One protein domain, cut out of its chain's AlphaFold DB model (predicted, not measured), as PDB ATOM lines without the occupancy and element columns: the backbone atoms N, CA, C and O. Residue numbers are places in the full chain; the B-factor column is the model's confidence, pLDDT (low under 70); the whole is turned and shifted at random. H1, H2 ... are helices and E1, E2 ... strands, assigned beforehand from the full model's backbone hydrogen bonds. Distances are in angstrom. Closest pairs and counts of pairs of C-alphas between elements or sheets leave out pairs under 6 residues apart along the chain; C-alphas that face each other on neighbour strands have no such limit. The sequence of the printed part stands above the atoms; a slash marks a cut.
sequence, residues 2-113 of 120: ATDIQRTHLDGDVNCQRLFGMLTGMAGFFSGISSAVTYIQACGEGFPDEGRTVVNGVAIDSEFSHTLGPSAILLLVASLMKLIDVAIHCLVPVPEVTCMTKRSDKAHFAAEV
ATOM      1  N   ALA A   2     202.777 176.958 124.489       81.69
ATOM      2  CA  ALA A   2     203.970 177.799 124.689       81.69
ATOM      3  C   ALA A   2     205.023 177.099 125.569       81.69
ATOM      4  O   ALA A   2     206.209 177.127 125.259       81.69
ATOM      5  N   THR A   3     204.563 176.392 126.603       79.81
ATOM      6  CA  THR A   3     205.364 175.482 127.433       79.81
ATOM      7  C   THR A   3     206.089 174.419 126.618       79.81
ATOM      8  O   THR A   3     207.256 174.150 126.852       79.81
ATOM      9  N   ASP A   4     205.414 173.825 125.642       83.06
ATOM     10  CA  ASP A   4     205.920 172.668 124.903       83.06
ATOM     11  C   ASP A   4     207.062 173.107 123.981       83.06
ATOM     12  O   ASP A   4     208.077 172.427 123.888       83.06
ATOM     13  N   ILE A   5     206.932 174.298 123.382       86.19
ATOM     14  CA  ILE A   5     208.004 174.949 122.618       86.19
ATOM     15  C   ILE A   5     209.166 175.326 123.539       86.19
ATOM     16  O   ILE A   5     210.318 175.137 123.180       86.19
ATOM     17  N   GLN A   6     208.902 175.842 124.737       85.50
ATOM     18  CA  GLN A   6     209.981 176.194 125.662       85.50
ATOM     19  C   GLN A   6     210.766 174.965 126.143       85.50
ATOM     20  O   GLN A   6     211.981 175.056 126.313       85.50
ATOM     21  N   ARG A   7     210.113 173.803 126.264       81.81
ATOM     22  CA  ARG A   7     210.765 172.528 126.593       81.81
ATOM     23  C   ARG A   7     211.617 171.942 125.465       81.81
ATOM     24  O   ARG A   7     212.359 170.999 125.717       81.81
ATOM     25  N   THR A   8     211.569 172.485 124.244       87.25
ATOM     26  CA  THR A   8     212.526 172.089 123.192       87.25
ATOM     27  C   THR A   8     213.898 172.745 123.370       87.25
ATOM     28  O   THR A   8     214.867 172.305 122.752       87.25
ATOM     29  N   HIS A   9     214.009 173.760 124.236       85.94
ATOM     30  CA  HIS A   9     215.267 174.419 124.572       85.94
ATOM     31  C   HIS A   9     215.812 173.931 125.919       85.94
ATOM     32  O   HIS A   9     215.103 173.926 126.923       85.94
ATOM     33  N   LEU A  10     217.111 173.615 125.962       80.44
ATOM     34  CA  LEU A  10     217.812 173.184 127.183       80.44
ATOM     35  C   LEU A  10     217.701 174.201 128.330       80.44
ATOM     36  O   LEU A  10     217.555 173.809 129.481       80.44
ATOM     37  N   ASP A  11     217.723 175.498 128.013       81.06
ATOM     38  CA  ASP A  11     217.593 176.575 129.008       81.06
ATOM     39  C   ASP A  11     216.142 176.784 129.476       81.06
ATOM     40  O   ASP A  11     215.893 177.422 130.500       81.06
ATOM     41  N   GLY A  12     215.175 176.283 128.701       80.81
ATOM     42  CA  GLY A  12     213.749 176.395 128.978       80.81
ATOM     43  C   GLY A  12     213.185 175.200 129.743       80.81
ATOM     44  O   GLY A  12     212.214 175.368 130.475       80.81
ATOM     45  N   ASP A  13     213.787 174.012 129.639       84.69
ATOM     46  CA  ASP A  13     213.261 172.806 130.286       84.69
ATOM     47  C   ASP A  13     213.545 172.784 131.801       84.69
ATOM     48  O   ASP A  13     214.512 172.197 132.284       84.69
ATOM     49  N   VAL A  14     212.682 173.461 132.565       88.25
ATOM     50  CA  VAL A  14     212.747 173.559 134.031       88.25
ATOM     51  C   VAL A  14     211.520 172.941 134.705       88.25
ATOM     52  O   VAL A  14     210.419 172.915 134.153       88.25
ATOM     53  N   ASN A  15     211.667 172.519 135.968       88.06
ATOM     54  CA  ASN A  15     210.594 171.868 136.739       88.06
ATOM     55  C   ASN A  15     209.303 172.702 136.810       88.06
ATOM     56  O   ASN A  15     208.201 172.151 136.791       88.06
ATOM     57  N   CYS A  16     209.434 174.031 136.849       86.62
ATOM     58  CA  CYS A  16     208.295 174.946 136.831       86.62
ATOM     59  C   CYS A  16     207.467 174.805 135.543       86.62
ATOM     60  O   CYS A  16     206.240 174.742 135.604       86.62
ATOM     61  N   GLN A  17     208.118 174.671 134.383       87.25
ATOM     62  CA  GLN A  17     207.417 174.505 133.110       87.25
ATOM     63  C   GLN A  17     206.723 173.150 133.005       87.25
ATOM     64  O   GLN A  17     205.612 173.080 132.482       87.25
ATOM     65  N   ARG A  18     207.316 172.087 133.561       87.69
ATOM     66  CA  ARG A  18     206.637 170.788 133.681       87.69
ATOM     67  C   ARG A  18     205.355 170.905 134.502       87.69
ATOM     68  O   ARG A  18     204.310 170.440 134.055       87.69
ATOM     69  N   LEU A  19     205.421 171.535 135.677       90.56
ATOM     70  CA  LEU A  19     204.245 171.733 136.526       90.56
ATOM     71  C   LEU A  19     203.178 172.570 135.817       90.56
ATOM     72  O   LEU A  19     202.005 172.206 135.826       90.56
ATOM     73  N   PHE A  20     203.581 173.658 135.162       92.00
ATOM     74  CA  PHE A  20     202.653 174.521 134.442       92.00
ATOM     75  C   PHE A  20     201.992 173.799 133.258       92.00
ATOM     76  O   PHE A  20     200.781 173.924 133.074       92.00
ATOM     77  N   GLY A  21     202.741 172.981 132.511       89.62
ATOM     78  CA  GLY A  21     202.200 172.119 131.455       89.62
ATOM     79  C   GLY A  21     201.140 171.148 131.986       89.62
ATOM     80  O   GLY A  21     200.034 171.090 131.458       89.62
ATOM     81  N   MET A  22     201.412 170.473 133.110       93.62
ATOM     82  CA  MET A  22     200.432 169.582 133.751       93.62
ATOM     83  C   MET A  22     199.170 170.329 134.209       93.62
ATOM     84  O   MET A  22     198.055 169.899 133.915       93.62
ATOM     85  N   LEU A  23     199.322 171.459 134.909       94.06
ATOM     86  CA  LEU A  23     198.191 172.233 135.436       94.06
ATOM     87  C   LEU A  23     197.319 172.808 134.320       94.06
ATOM     88  O   LEU A  23     196.095 172.697 134.372       94.06
ATOM     89  N   THR A  24     197.938 173.400 133.299       92.31
ATOM     90  CA  THR A  24     197.207 173.976 132.163       92.31
ATOM     91  C   THR A  24     196.550 172.901 131.301       92.31
ATOM     92  O   THR A  24     195.428 173.107 130.837       92.31
ATOM     93  N   GLY A  25     197.185 171.737 131.141       92.88
ATOM     94  CA  GLY A  25     196.590 170.577 130.483       92.88
ATOM     95  C   GLY A  25     195.347 170.063 131.216       92.88
ATOM     96  O   GLY A  25     194.293 169.911 130.596       92.88
ATOM     97  N   MET A  26     195.421 169.891 132.541       95.19
ATOM     98  CA  MET A  26     194.273 169.477 133.363       95.19
ATOM     99  C   MET A  26     193.144 170.513 133.344       95.19
ATOM    100  O   MET A  26     191.988 170.159 133.124       95.19
ATOM    101  N   ALA A  27     193.468 171.796 133.527       95.69
ATOM    102  CA  ALA A  27     192.481 172.872 133.464       95.69
ATOM    103  C   ALA A  27     191.795 172.924 132.088       95.69
ATOM    104  O   ALA A  27     190.573 173.052 132.008       95.69
ATOM    105  N   GLY A  28     192.566 172.755 131.009       94.38
ATOM    106  CA  GLY A  28     192.046 172.678 129.648       94.38
ATOM    107  C   GLY A  28     191.114 171.485 129.428       94.38
ATOM    108  O   GLY A  28     190.070 171.650 128.803       94.38
ATOM    109  N   PHE A  29     191.442 170.311 129.978       95.69
ATOM    110  CA  PHE A  29     190.580 169.128 129.916       95.69
ATOM    111  C   PHE A  29     189.227 169.369 130.597       95.69
ATOM    112  O   PHE A  29     188.184 169.210 129.964       95.69
ATOM    113  N   PHE A  30     189.229 169.799 131.863       96.62
ATOM    114  CA  PHE A  30     187.986 170.026 132.607       96.62
ATOM    115  C   PHE A  30     187.143 171.141 131.994       96.62
ATOM    116  O   PHE A  30     185.924 171.006 131.890       96.62
ATOM    117  N   SER A  31     187.787 172.220 131.542       95.94
ATOM    118  CA  SER A  31     187.089 173.298 130.849       95.94
ATOM    119  C   SER A  31     186.463 172.807 129.543       95.94
ATOM    120  O   SER A  31     185.307 173.124 129.285       95.94
ATOM    121  N   GLY A  32     187.182 172.011 128.746       94.81
ATOM    122  CA  GLY A  32     186.677 171.466 127.486       94.81
ATOM    123  C   GLY A  32     185.484 170.526 127.671       94.81
ATOM    124  O   GLY A  32     184.472 170.679 126.987       94.81
ATOM    125  N   ILE A  33     185.548 169.622 128.655       95.88
ATOM    126  CA  ILE A  33     184.427 168.732 129.001       95.88
ATOM    127  C   ILE A  33     183.221 169.529 129.511       95.88
ATOM    128  O   ILE A  33     182.101 169.278 129.076       95.88
ATOM    129  N   SER A  34     183.435 170.516 130.385       96.50
ATOM    130  CA  SER A  34     182.359 171.380 130.885       96.50
ATOM    131  C   SER A  34     181.658 172.132 129.747       96.50
ATOM    132  O   SER A  34     180.427 172.143 129.658       96.50
ATOM    133  N   SER A  35     182.433 172.686 128.808       94.38
ATOM    134  CA  SER A  35     181.893 173.319 127.605       94.38
ATOM    135  C   SER A  35     181.133 172.331 126.716       94.38
ATOM    136  O   SER A  35     180.083 172.690 126.191       94.38
ATOM    137  N   ALA A  36     181.611 171.090 126.576       93.00
ATOM    138  CA  ALA A  36     180.930 170.058 125.794       93.00
ATOM    139  C   ALA A  36     179.572 169.682 126.397       93.00
ATOM    140  O   ALA A  36     178.577 169.650 125.678       93.00
ATOM    141  N   VAL A  37     179.514 169.467 127.712       93.50
ATOM    142  CA  VAL A  37     178.259 169.183 128.427       93.50
ATOM    143  C   VAL A  37     177.284 170.346 128.280       93.50
ATOM    144  O   VAL A  37     176.133 170.138 127.909       93.50
ATOM    145  N   THR A  38     177.761 171.575 128.496       93.00
ATOM    146  CA  THR A  38     176.928 172.779 128.371       93.00
ATOM    147  C   THR A  38     176.372 172.927 126.956       93.00
ATOM    148  O   THR A  38     175.199 173.243 126.788       93.00
ATOM    149  N   TYR A  39     177.187 172.665 125.931       89.75
ATOM    150  CA  TYR A  39     176.749 172.707 124.538       89.75
ATOM    151  C   TYR A  39     175.687 171.644 124.234       89.75
ATOM    152  O   TYR A  39     174.675 171.956 123.614       89.75
ATOM    153  N   ILE A  40     175.880 170.403 124.693       89.56
ATOM    154  CA  ILE A  40     174.914 169.315 124.478       89.56
ATOM    155  C   ILE A  40     173.577 169.638 125.155       89.56
ATOM    156  O   ILE A  40     172.531 169.497 124.531       89.56
ATOM    157  N   GLN A  41     173.601 170.133 126.391       90.62
ATOM    158  CA  GLN A  41     172.377 170.475 127.117       90.62
ATOM    159  C   GLN A  41     171.664 171.683 126.506       90.62
ATOM    160  O   GLN A  41     170.465 171.634 126.259       90.62
ATOM    161  N   ALA A  42     172.389 172.767 126.224       88.38
ATOM    162  CA  ALA A  42     171.775 173.999 125.737       88.38
ATOM    163  C   ALA A  42     171.330 173.909 124.270       88.38
ATOM    164  O   ALA A  42     170.295 174.461 123.911       88.38
ATOM    165  N   CYS A  43     172.115 173.245 123.418       83.12
ATOM    166  CA  CYS A  43     171.891 173.230 121.971       83.12
ATOM    167  C   CYS A  43     171.386 171.886 121.436       83.12
ATOM    168  O   CYS A  43     170.842 171.854 120.339       83.12
ATOM    169  N   GLY A  44     171.599 170.788 122.162       81.38
ATOM    170  CA  GLY A  44     171.078 169.471 121.800       81.38
ATOM    171  C   GLY A  44     169.708 169.211 122.421       81.38
ATOM    172  O   GLY A  44     168.761 168.924 121.704       81.38
ATOM    173  N   GLU A  45     169.595 169.330 123.742       83.56
ATOM    174  CA  GLU A  45     168.350 169.014 124.467       83.56
ATOM    175  C   GLU A  45     167.436 170.232 124.657       83.56
ATOM    176  O   GLU A  45     166.219 170.100 124.688       83.56
ATOM    177  N   GLY A  46     168.013 171.428 124.792       82.19
ATOM    178  CA  GLY A  46     167.270 172.664 125.043       82.19
ATOM    179  C   GLY A  46     166.702 173.345 123.797       82.19
ATOM    180  O   GLY A  46     166.047 174.382 123.928       82.19
ATOM    181  N   PHE A  47     166.968 172.816 122.600       82.25
ATOM    182  CA  PHE A  47     166.454 173.400 121.367       82.25
ATOM    183  C   PHE A  47     165.012 172.928 121.127       82.25
ATOM    184  O   PHE A  47     164.764 171.725 121.175       82.25
ATOM    185  N   PRO A  48     164.052 173.841 120.901       85.19
ATOM    186  CA  PRO A  48     162.664 173.459 120.700       85.19
ATOM    187  C   PRO A  48     162.478 172.766 119.345       85.19
ATOM    188  O   PRO A  48     162.841 173.326 118.312       85.19
ATOM    189  N   ASP A  49     161.855 171.588 119.359       84.38
ATOM    190  CA  ASP A  49     161.481 170.845 118.143       84.38
ATOM    191  C   ASP A  49     160.356 171.545 117.363       84.38
ATOM    192  O   ASP A  49     160.188 171.349 116.164       84.38
ATOM    193  N   GLU A  50     159.589 172.407 118.031       84.69
ATOM    194  CA  GLU A  50     158.466 173.132 117.448       84.69
ATOM    195  C   GLU A  50     158.517 174.601 117.859       84.69
ATOM    196  O   GLU A  50     158.789 174.948 119.013       84.69
ATOM    197  N   GLY A  51     158.212 175.501 116.928       84.94
ATOM    198  CA  GLY A  51     158.067 176.914 117.245       84.94
ATOM    199  C   GLY A  51     157.043 177.608 116.375       84.94
ATOM    200  O   GLY A  51     156.846 177.292 115.204       84.94
ATOM    201  N   ARG A  52     156.393 178.607 116.968       82.38
ATOM    202  CA  ARG A  52     155.380 179.407 116.293       82.38
ATOM    203  C   ARG A  52     155.995 180.699 115.792       82.38
ATOM    204  O   ARG A  52     156.438 181.528 116.586       82.38
ATOM    205  N   THR A  53     156.005 180.882 114.479       82.94
ATOM    206  CA  THR A  53     156.500 182.114 113.854       82.94
ATOM    207  C   THR A  53     155.345 182.870 113.216       82.94
ATOM    208  O   THR A  53     154.442 182.275 112.633       82.94
ATOM    209  N   VAL A  54     155.325 184.196 113.360       82.75
ATOM    210  CA  VAL A  54     154.295 185.038 112.739       82.75
ATOM    211  C   VAL A  54     154.883 185.675 111.492       82.75
ATOM    212  O   VAL A  54     155.773 186.518 111.582       82.75
ATOM    213  N   VAL A  55     154.364 185.292 110.328       84.50
ATOM    214  CA  VAL A  55     154.739 185.873 109.035       84.50
ATOM    215  C   VAL A  55     153.505 186.566 108.468       84.50
ATOM    216  O   VAL A  55     152.457 185.947 108.305       84.50
ATOM    217  N   ASN A  56     153.598 187.873 108.206       85.75
ATOM    218  CA  ASN A  56     152.488 188.695 107.695       85.75
ATOM    219  C   ASN A  56     151.199 188.639 108.546       85.75
ATOM    220  O   ASN A  56     150.094 188.704 108.015       85.75
ATOM    221  N   GLY A  57     151.331 188.507 109.869       86.75
ATOM    222  CA  GLY A  57     150.189 188.445 110.790       86.75
ATOM    223  C   GLY A  57     149.505 187.075 110.878       86.75
ATOM    224  O   GLY A  57     148.546 186.936 111.632       86.75
ATOM    225  N   VAL A  58     150.003 186.060 110.163       83.62
ATOM    226  CA  VAL A  58     149.537 184.671 110.266       83.62
ATOM    227  C   VAL A  58     150.545 183.870 111.082       83.62
ATOM    228  O   VAL A  58     151.745 183.912 110.808       83.62
ATOM    229  N   ALA A  59     150.062 183.154 112.096       85.44
ATOM    230  CA  ALA A  59     150.889 182.250 112.884       85.44
ATOM    231  C   ALA A  59     151.066 180.924 112.132       85.44
ATOM    232  O   ALA A  59     150.080 180.243 111.849       85.44
ATOM    233  N   ILE A  60     152.312 180.589 111.808       87.19
ATOM    234  CA  ILE A  60     152.717 179.340 111.166       87.19
ATOM    235  C   ILE A  60     153.451 178.514 112.219       87.19
ATOM    236  O   ILE A  60     154.400 178.999 112.846       87.19
ATOM    237  N   ASP A  61     152.980 177.289 112.423       85.94
ATOM    238  CA  ASP A  61     153.656 176.310 113.263       85.94
ATOM    239  C   ASP A  61     154.753 175.651 112.415       85.94
ATOM    240  O   ASP A  61     154.487 175.137 111.326       85.94
ATOM    241  N   SER A  62     155.995 175.746 112.884       85.38
ATOM    242  CA  SER A  62     157.179 175.229 112.204       85.38
ATOM    243  C   SER A  62     157.811 174.134 113.050       85.38
ATOM    244  O   SER A  62     158.050 174.333 114.240       85.38
ATOM    245  N   GLU A  63     158.116 173.010 112.415       85.56
ATOM    246  CA  GLU A  63     158.904 171.928 113.000       85.56
ATOM    247  C   GLU A  63     160.386 172.169 112.683       85.56
ATOM    248  O   GLU A  63     160.756 172.476 111.544       85.56
ATOM    249  N   PHE A  64     161.238 172.065 113.696       82.81
ATOM    250  CA  PHE A  64     162.676 172.208 113.574       82.81
ATOM    251  C   PHE A  64     163.347 170.856 113.784       82.81
ATOM    252  O   PHE A  64     163.084 170.154 114.751       82.81
ATOM    253  N   SER A  65     164.270 170.516 112.886       83.56
ATOM    254  CA  SER A  65     165.171 169.382 113.070       83.56
ATOM    255  C   SER A  65     166.576 169.914 113.308       83.56
ATOM    256  O   SER A  65     167.173 170.538 112.425       83.56
ATOM    257  N   HIS A  66     167.106 169.687 114.508       82.44
ATOM    258  CA  HIS A  66     168.491 169.981 114.851       82.44
ATOM    259  C   HIS A  66     169.291 168.694 115.012       82.44
ATOM    260  O   HIS A  66     168.828 167.671 115.509       82.44
ATOM    261  N   THR A  67     170.547 168.758 114.591       85.56
ATOM    262  CA  THR A  67     171.503 167.663 114.739       85.56
ATOM    263  C   THR A  67     172.779 168.204 115.351       85.56
ATOM    264  O   THR A  67     173.225 169.295 114.984       85.56
ATOM    265  N   LEU A  68     173.404 167.427 116.238       84.56
ATOM    266  CA  LEU A  68     174.714 167.773 116.784       84.56
ATOM    267  C   LEU A  68     175.731 167.917 115.647       84.56
ATOM    268  O   LEU A  68     175.977 166.987 114.879       84.56
ATOM    269  N   GLY A  69     176.315 169.108 115.548       87.12
ATOM    270  CA  GLY A  69     177.298 169.419 114.524       87.12
ATOM    271  C   GLY A  69     178.672 168.789 114.793       87.12
ATOM    272  O   GLY A  69     178.976 168.365 115.914       87.12
ATOM    273  N   PRO A  70     179.567 168.803 113.790       89.69
ATOM    274  CA  PRO A  70     180.934 168.292 113.923       89.69
ATOM    275  C   PRO A  70     181.755 169.022 114.999       89.69
ATOM    276  O   PRO A  70     182.706 168.460 115.536       89.69
ATOM    277  N   SER A  71     181.379 170.253 115.357       87.19
ATOM    278  CA  SER A  71     182.008 171.021 116.437       87.19
ATOM    279  C   SER A  71     181.955 170.305 117.789       87.19
ATOM    280  O   SER A  71     182.940 170.345 118.520       87.19
ATOM    281  N   ALA A  72     180.857 169.609 118.108       87.50
ATOM    282  CA  ALA A  72     180.721 168.860 119.358       87.50
ATOM    283  C   ALA A  72     181.739 167.714 119.441       87.50
ATOM    284  O   ALA A  72     182.400 167.519 120.462       87.50
ATOM    285  N   ILE A  73     181.909 166.999 118.327       90.00
ATOM    286  CA  ILE A  73     182.871 165.901 118.201       90.00
ATOM    287  C   ILE A  73     184.296 166.447 118.318       90.00
ATOM    288  O   ILE A  73     185.103 165.910 119.074       90.00
ATOM    289  N   LEU A  74     184.601 167.544 117.619       93.25
ATOM    290  CA  LEU A  74     185.915 168.186 117.684       93.25
ATOM    291  C   LEU A  74     186.255 168.665 119.098       93.25
ATOM    292  O   LEU A  74     187.386 168.483 119.539       93.25
ATOM    293  N   LEU A  75     185.291 169.234 119.824       92.12
ATOM    294  CA  LEU A  75     185.491 169.689 121.199       92.12
ATOM    295  C   LEU A  75     185.783 168.516 122.146       92.12
ATOM    296  O   LEU A  75     186.681 168.605 122.987       92.12
ATOM    297  N   LEU A  76     185.071 167.398 121.978       92.75
ATOM    298  CA  LEU A  76     185.309 166.181 122.749       92.75
ATOM    299  C   LEU A  76     186.704 165.610 122.465       92.75
ATOM    300  O   LEU A  76     187.462 165.347 123.397       92.75
ATOM    301  N   VAL A  77     187.075 165.479 121.188       94.94
ATOM    302  CA  VAL A  77     188.403 164.994 120.778       94.94
ATOM    303  C   VAL A  77     189.504 165.913 121.302       94.94
ATOM    304  O   VAL A  77     190.465 165.432 121.899       94.94
ATOM    305  N   ALA A  78     189.352 167.231 121.150       94.25
ATOM    306  CA  ALA A  78     190.313 168.209 121.651       94.25
ATOM    307  C   ALA A  78     190.485 168.113 123.174       94.25
ATOM    308  O   ALA A  78     191.608 168.191 123.672       94.25
ATOM    309  N   SER A  79     189.390 167.885 123.906       95.06
ATOM    310  CA  SER A  79     189.431 167.662 125.352       95.06
ATOM    311  C   SER A  79     190.214 166.388 125.677       95.06
ATOM    312  O   SER A  79     191.149 166.435 126.469       95.06
ATOM    313  N   LEU A  80     189.931 165.264 125.014       94.50
ATOM    314  CA  LEU A  80     190.652 164.006 125.243       94.50
ATOM    315  C   LEU A  80     192.148 164.100 124.910       94.50
ATOM    316  O   LEU A  80     192.974 163.555 125.643       94.50
ATOM    317  N   MET A  81     192.523 164.840 123.864       94.56
ATOM    318  CA  MET A  81     193.934 165.070 123.531       94.56
ATOM    319  C   MET A  81     194.701 165.777 124.658       94.56
ATOM    320  O   MET A  81     195.899 165.544 124.811       94.56
ATOM    321  N   LYS A  82     194.031 166.574 125.502       93.19
ATOM    322  CA  LYS A  82     194.665 167.191 126.680       93.19
ATOM    323  C   LYS A  82     195.083 166.176 127.738       93.19
ATOM    324  O   LYS A  82     196.075 166.407 128.419       93.19
ATOM    325  N   LEU A  83     194.397 165.040 127.862       93.94
ATOM    326  CA  LEU A  83     194.837 163.975 128.771       93.94
ATOM    327  C   LEU A  83     196.146 163.343 128.299       93.94
ATOM    328  O   LEU A  83     197.018 163.057 129.116       93.94
ATOM    329  N   ILE A  84     196.298 163.164 126.984       94.69
ATOM    330  CA  ILE A  84     197.532 162.648 126.384       94.69
ATOM    331  C   ILE A  84     198.679 163.639 126.621       94.69
ATOM    332  O   ILE A  84     199.757 163.235 127.043       94.69
ATOM    333  N   ASP A  85     198.427 164.933 126.425       91.50
ATOM    334  CA  ASP A  85     199.378 166.020 126.695       91.50
ATOM    335  C   ASP A  85     199.866 166.012 128.159       91.50
ATOM    336  O   ASP A  85     201.068 165.980 128.436       91.50
ATOM    337  N   VAL A  86     198.937 165.912 129.119       93.69
ATOM    338  CA  VAL A  86     199.270 165.776 130.548       93.69
ATOM    339  C   VAL A  86     200.071 164.501 130.815       93.69
ATOM    340  O   VAL A  86     201.060 164.548 131.546       93.69
ATOM    341  N   ALA A  87     199.691 163.370 130.214       94.44
ATOM    342  CA  ALA A  87     200.415 162.113 130.378       94.44
ATOM    343  C   ALA A  87     201.865 162.230 129.885       94.44
ATOM    344  O   ALA A  87     202.784 161.788 130.574       94.44
ATOM    345  N   ILE A  88     202.093 162.892 128.748       92.38
ATOM    346  CA  ILE A  88     203.437 163.164 128.228       92.38
ATOM    347  C   ILE A  88     204.218 164.053 129.203       92.38
ATOM    348  O   ILE A  88     205.357 163.738 129.537       92.38
ATOM    349  N   HIS A  89     203.614 165.113 129.746       90.31
ATOM    350  CA  HIS A  89     204.268 165.956 130.754       90.31
ATOM    351  C   HIS A  89     204.606 165.219 132.063       90.31
ATOM    352  O   HIS A  89     205.593 165.558 132.729       90.31
ATOM    353  N   CYS A  90     203.824 164.202 132.427       89.94
ATOM    354  CA  CYS A  90     204.124 163.316 133.547       89.94
ATOM    355  C   CYS A  90     205.289 162.368 133.230       89.94
ATOM    356  O   CYS A  90     206.136 162.160 134.098       89.94
ATOM    357  N   LEU A  91     205.347 161.820 132.013       93.62
ATOM    358  CA  LEU A  91     206.331 160.812 131.606       93.62
ATOM    359  C   LEU A  91     207.699 161.396 131.244       93.62
ATOM    360  O   LEU A  91     208.713 160.757 131.513       93.62
ATOM    361  N   VAL A  92     207.748 162.585 130.641       89.88
ATOM    362  CA  VAL A  92     209.007 163.188 130.190       89.88
ATOM    363  C   VAL A  92     209.756 163.778 131.394       89.88
ATOM    364  O   VAL A  92     209.282 164.758 131.990       89.88
ATOM    365  N   PRO A  93     210.923 163.213 131.769       87.31
ATOM    366  CA  PRO A  93     211.734 163.758 132.845       87.31
ATOM    367  C   PRO A  93     212.232 165.153 132.464       87.31
ATOM    368  O   PRO A  93     212.434 165.465 131.294       87.31
ATOM    369  N   VAL A  94     212.400 166.006 133.467       87.19
ATOM    370  CA  VAL A  94     213.065 167.304 133.314       87.19
ATOM    371  C   VAL A  94     214.523 167.083 133.694       87.19
ATOM    372  O   VAL A  94     214.758 166.349 134.661       87.19
ATOM    373  N   PRO A  95     215.495 167.671 132.977       82.31
ATOM    374  CA  PRO A  95     216.881 167.615 133.401       82.31
ATOM    375  C   PRO A  95     216.975 168.106 134.844       82.31
ATOM    376  O   PRO A  95     216.490 169.185 135.190       82.31
ATOM    377  N   GLU A  96     217.580 167.292 135.707       77.94
ATOM    378  CA  GLU A  96     217.966 167.769 137.022       77.94
ATOM    379  C   GLU A  96     218.882 168.954 136.769       77.94
ATOM    380  O   GLU A  96     219.952 168.812 136.178       77.94
ATOM    381  N   VAL A  97     218.416 170.146 137.132       64.38
ATOM    382  CA  VAL A  97     219.265 171.322 137.197       64.38
ATOM    383  C   VAL A  97     220.418 170.946 138.119       64.38
ATOM    384  O   VAL A  97     220.331 171.102 139.335       64.38
ATOM    385  N   THR A  98     221.533 170.480 137.554       52.66
ATOM    386  CA  THR A  98     222.839 170.780 138.113       52.66
ATOM    387  C   THR A  98     222.855 172.288 138.116       52.66
ATOM    388  O   THR A  98     223.078 172.898 137.070       52.66
ATOM    389  N   CYS A  99     222.456 172.864 139.256       51.28
ATOM    390  CA  CYS A  99     222.596 174.264 139.592       51.28
ATOM    391  C   CYS A  99     223.919 174.687 138.984       51.28
ATOM    392  O   CYS A  99     224.972 174.241 139.441       51.28
ATOM    393  N   MET A 100     223.856 175.395 137.854       49.66
ATOM    394  CA  MET A 100     225.060 175.745 137.150       49.66
ATOM    395  C   MET A 100     225.819 176.663 138.092       49.66
ATOM    396  O   MET A 100     225.540 177.851 138.219       49.66
ATOM    397  N   THR A 101     226.864 176.091 138.664       52.03
ATOM    398  CA  THR A 101     228.078 176.705 139.187       52.03
ATOM    399  C   THR A 101     228.782 177.581 138.132       52.03
ATOM    400  O   THR A 101     229.931 177.956 138.309       52.03
ATOM    401  N   LYS A 102     228.104 177.991 137.047       49.47
ATOM    402  CA  LYS A 102     228.599 178.870 135.979       49.47
ATOM    403  C   LYS A 102     228.231 180.342 136.169       49.47
ATOM    404  O   LYS A 102     228.171 181.100 135.204       49.47
ATOM    405  N   ARG A 103     228.047 180.803 137.411       50.44
ATOM    406  CA  ARG A 103     228.223 182.241 137.697       50.44
ATOM    407  C   ARG A 103     229.709 182.631 137.770       50.44
ATOM    408  O   ARG A 103     230.006 183.819 137.741       50.44
ATOM    409  N   SER A 104     230.633 181.662 137.782       52.94
ATOM    410  CA  SER A 104     232.080 181.929 137.772       52.94
ATOM    411  C   SER A 104     232.695 182.120 136.376       52.94
ATOM    412  O   SER A 104     233.742 182.751 136.268       52.94
ATOM    413  N   ASP A 105     232.050 181.673 135.292       53.31
ATOM    414  CA  ASP A 105     232.670 181.743 133.951       53.31
ATOM    415  C   ASP A 105     232.460 183.100 133.264       53.31
ATOM    416  O   ASP A 105     233.280 183.527 132.455       53.31
ATOM    417  N   LYS A 106     231.409 183.847 133.634       50.81
ATOM    418  CA  LYS A 106     231.256 185.240 133.181       50.81
ATOM    419  C   LYS A 106     232.213 186.201 133.892       50.81
ATOM    420  O   LYS A 106     232.503 187.252 133.336       50.81
ATOM    421  N   ALA A 107     232.728 185.839 135.070       53.09
ATOM    422  CA  ALA A 107     233.825 186.577 135.695       53.09
ATOM    423  C   ALA A 107     235.163 186.299 134.987       53.09
ATOM    424  O   ALA A 107     235.972 187.209 134.867       53.09
ATOM    425  N   HIS A 108     235.361 185.093 134.438       51.12
ATOM    426  CA  HIS A 108     236.545 184.781 133.630       51.12
ATOM    427  C   HIS A 108     236.508 185.429 132.238       51.12
ATOM    428  O   HIS A 108     237.501 186.003 131.815       51.12
ATOM    429  N   PHE A 109     235.357 185.437 131.556       50.72
ATOM    430  CA  PHE A 109     235.254 186.086 130.239       50.72
ATOM    431  C   PHE A 109     235.242 187.620 130.303       50.72
ATOM    432  O   PHE A 109     235.624 188.267 129.335       50.72
ATOM    433  N   ALA A 110     234.814 188.214 131.423       55.28
ATOM    434  CA  ALA A 110     234.920 189.659 131.639       55.28
ATOM    435  C   ALA A 110     236.316 190.095 132.124       55.28
ATOM    436  O   ALA A 110     236.652 191.264 131.987       55.28
ATOM    437  N   ALA A 111     237.125 189.180 132.671       55.94
ATOM    438  CA  ALA A 111     238.513 189.453 133.053       55.94
ATOM    439  C   ALA A 111     239.513 189.250 131.897       55.94
ATOM    440  O   ALA A 111     240.640 189.725 131.980       55.94
ATOM    441  N   GLU A 112     239.104 188.579 130.815       51.94
ATOM    442  CA  GLU A 112     239.914 188.365 129.605       51.94
ATOM    443  C   GLU A 112     239.487 189.280 128.443       51.94
ATOM    444  O   GLU A 112     239.655 188.970 127.267       51.94
ATOM    445  N   VAL A 113     238.907 190.434 128.777       59.59
ATOM    446  CA  VAL A 113     238.703 191.550 127.848       59.59
ATOM    447  C   VAL A 113     239.194 192.816 128.543       59.59
ATOM    448  O   VAL A 113     238.408 193.597 129.062       59.59
TER     449      VAL A 113
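What this domain is: This is residues 2 to 113 of the 120 residues of the protein "Hypothetical protein" of Pinguiococcus pyrenoidosus (UniProt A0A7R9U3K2). A narrow two-stranded hairpin, E1 and E2, makes one end of a long, thin structure whose middle is two long helices, H2 and H3, side by side and running opposite ways. Short H1 packs on the first part of H2, at the end away from the strands, and beyond that end residues 98 to 113, with H4, stick out as a free tail. The printed part has 112 residues, with named elements in the order H1, H2, E1, E2, H3, H4; the sheet, E1 - E2, is antiparallel and the class is mostly helix. The whole is extended, with a radius of gyration of the C-alphas of 26.5 A and spans of 92 by 32 by 16 A.

Where its parts are: Find C-alpha 50 at (158.466, 173.132, 117.448), where E1, residues 50 to 55, begins; E2 is residues 58 to 63, and the strands measure 15.7 and 16.0 A. H2, residues 15 to 45, runs 44.1 A from C-alpha 15 at (210.594, 171.868, 136.739). H3, residues 70 to 91, measures 31.8 A. H1 is residues 2 to 6, and H4, residues 105 to 111, ends at C-alpha 111 at (238.513, 189.453, 133.053).

How they stand to each other: Look first at hairpin E1 and E2, where N 53 and O 60 are 3.0 A apart, within hydrogen-bond range. H2 and H3 touch, closest at the C-alphas of Phe 29 and Ser 79, 4.9 A, at a shallow tilt of 21 degrees, opposite ways. H1 touches H2 at residues 17 to 21 alone, closest at the C-alphas of Thr 3 and Gln 17, 6.1 A. H3 and H4 are apart. Every O i to N i+4 pair is within hydrogen-bond range in H1 and H4, against 26 of 27 in H2 and 16 of 18 in H3.

The domain as a whole: The C-alphas farthest apart, those of Val 58 and Glu 112, are 92.5 A apart. The printed part has no cut, and the link from H3 to H4 is long, 13 residues. Look for low pLDDT, under 70, at residues 97 to 113.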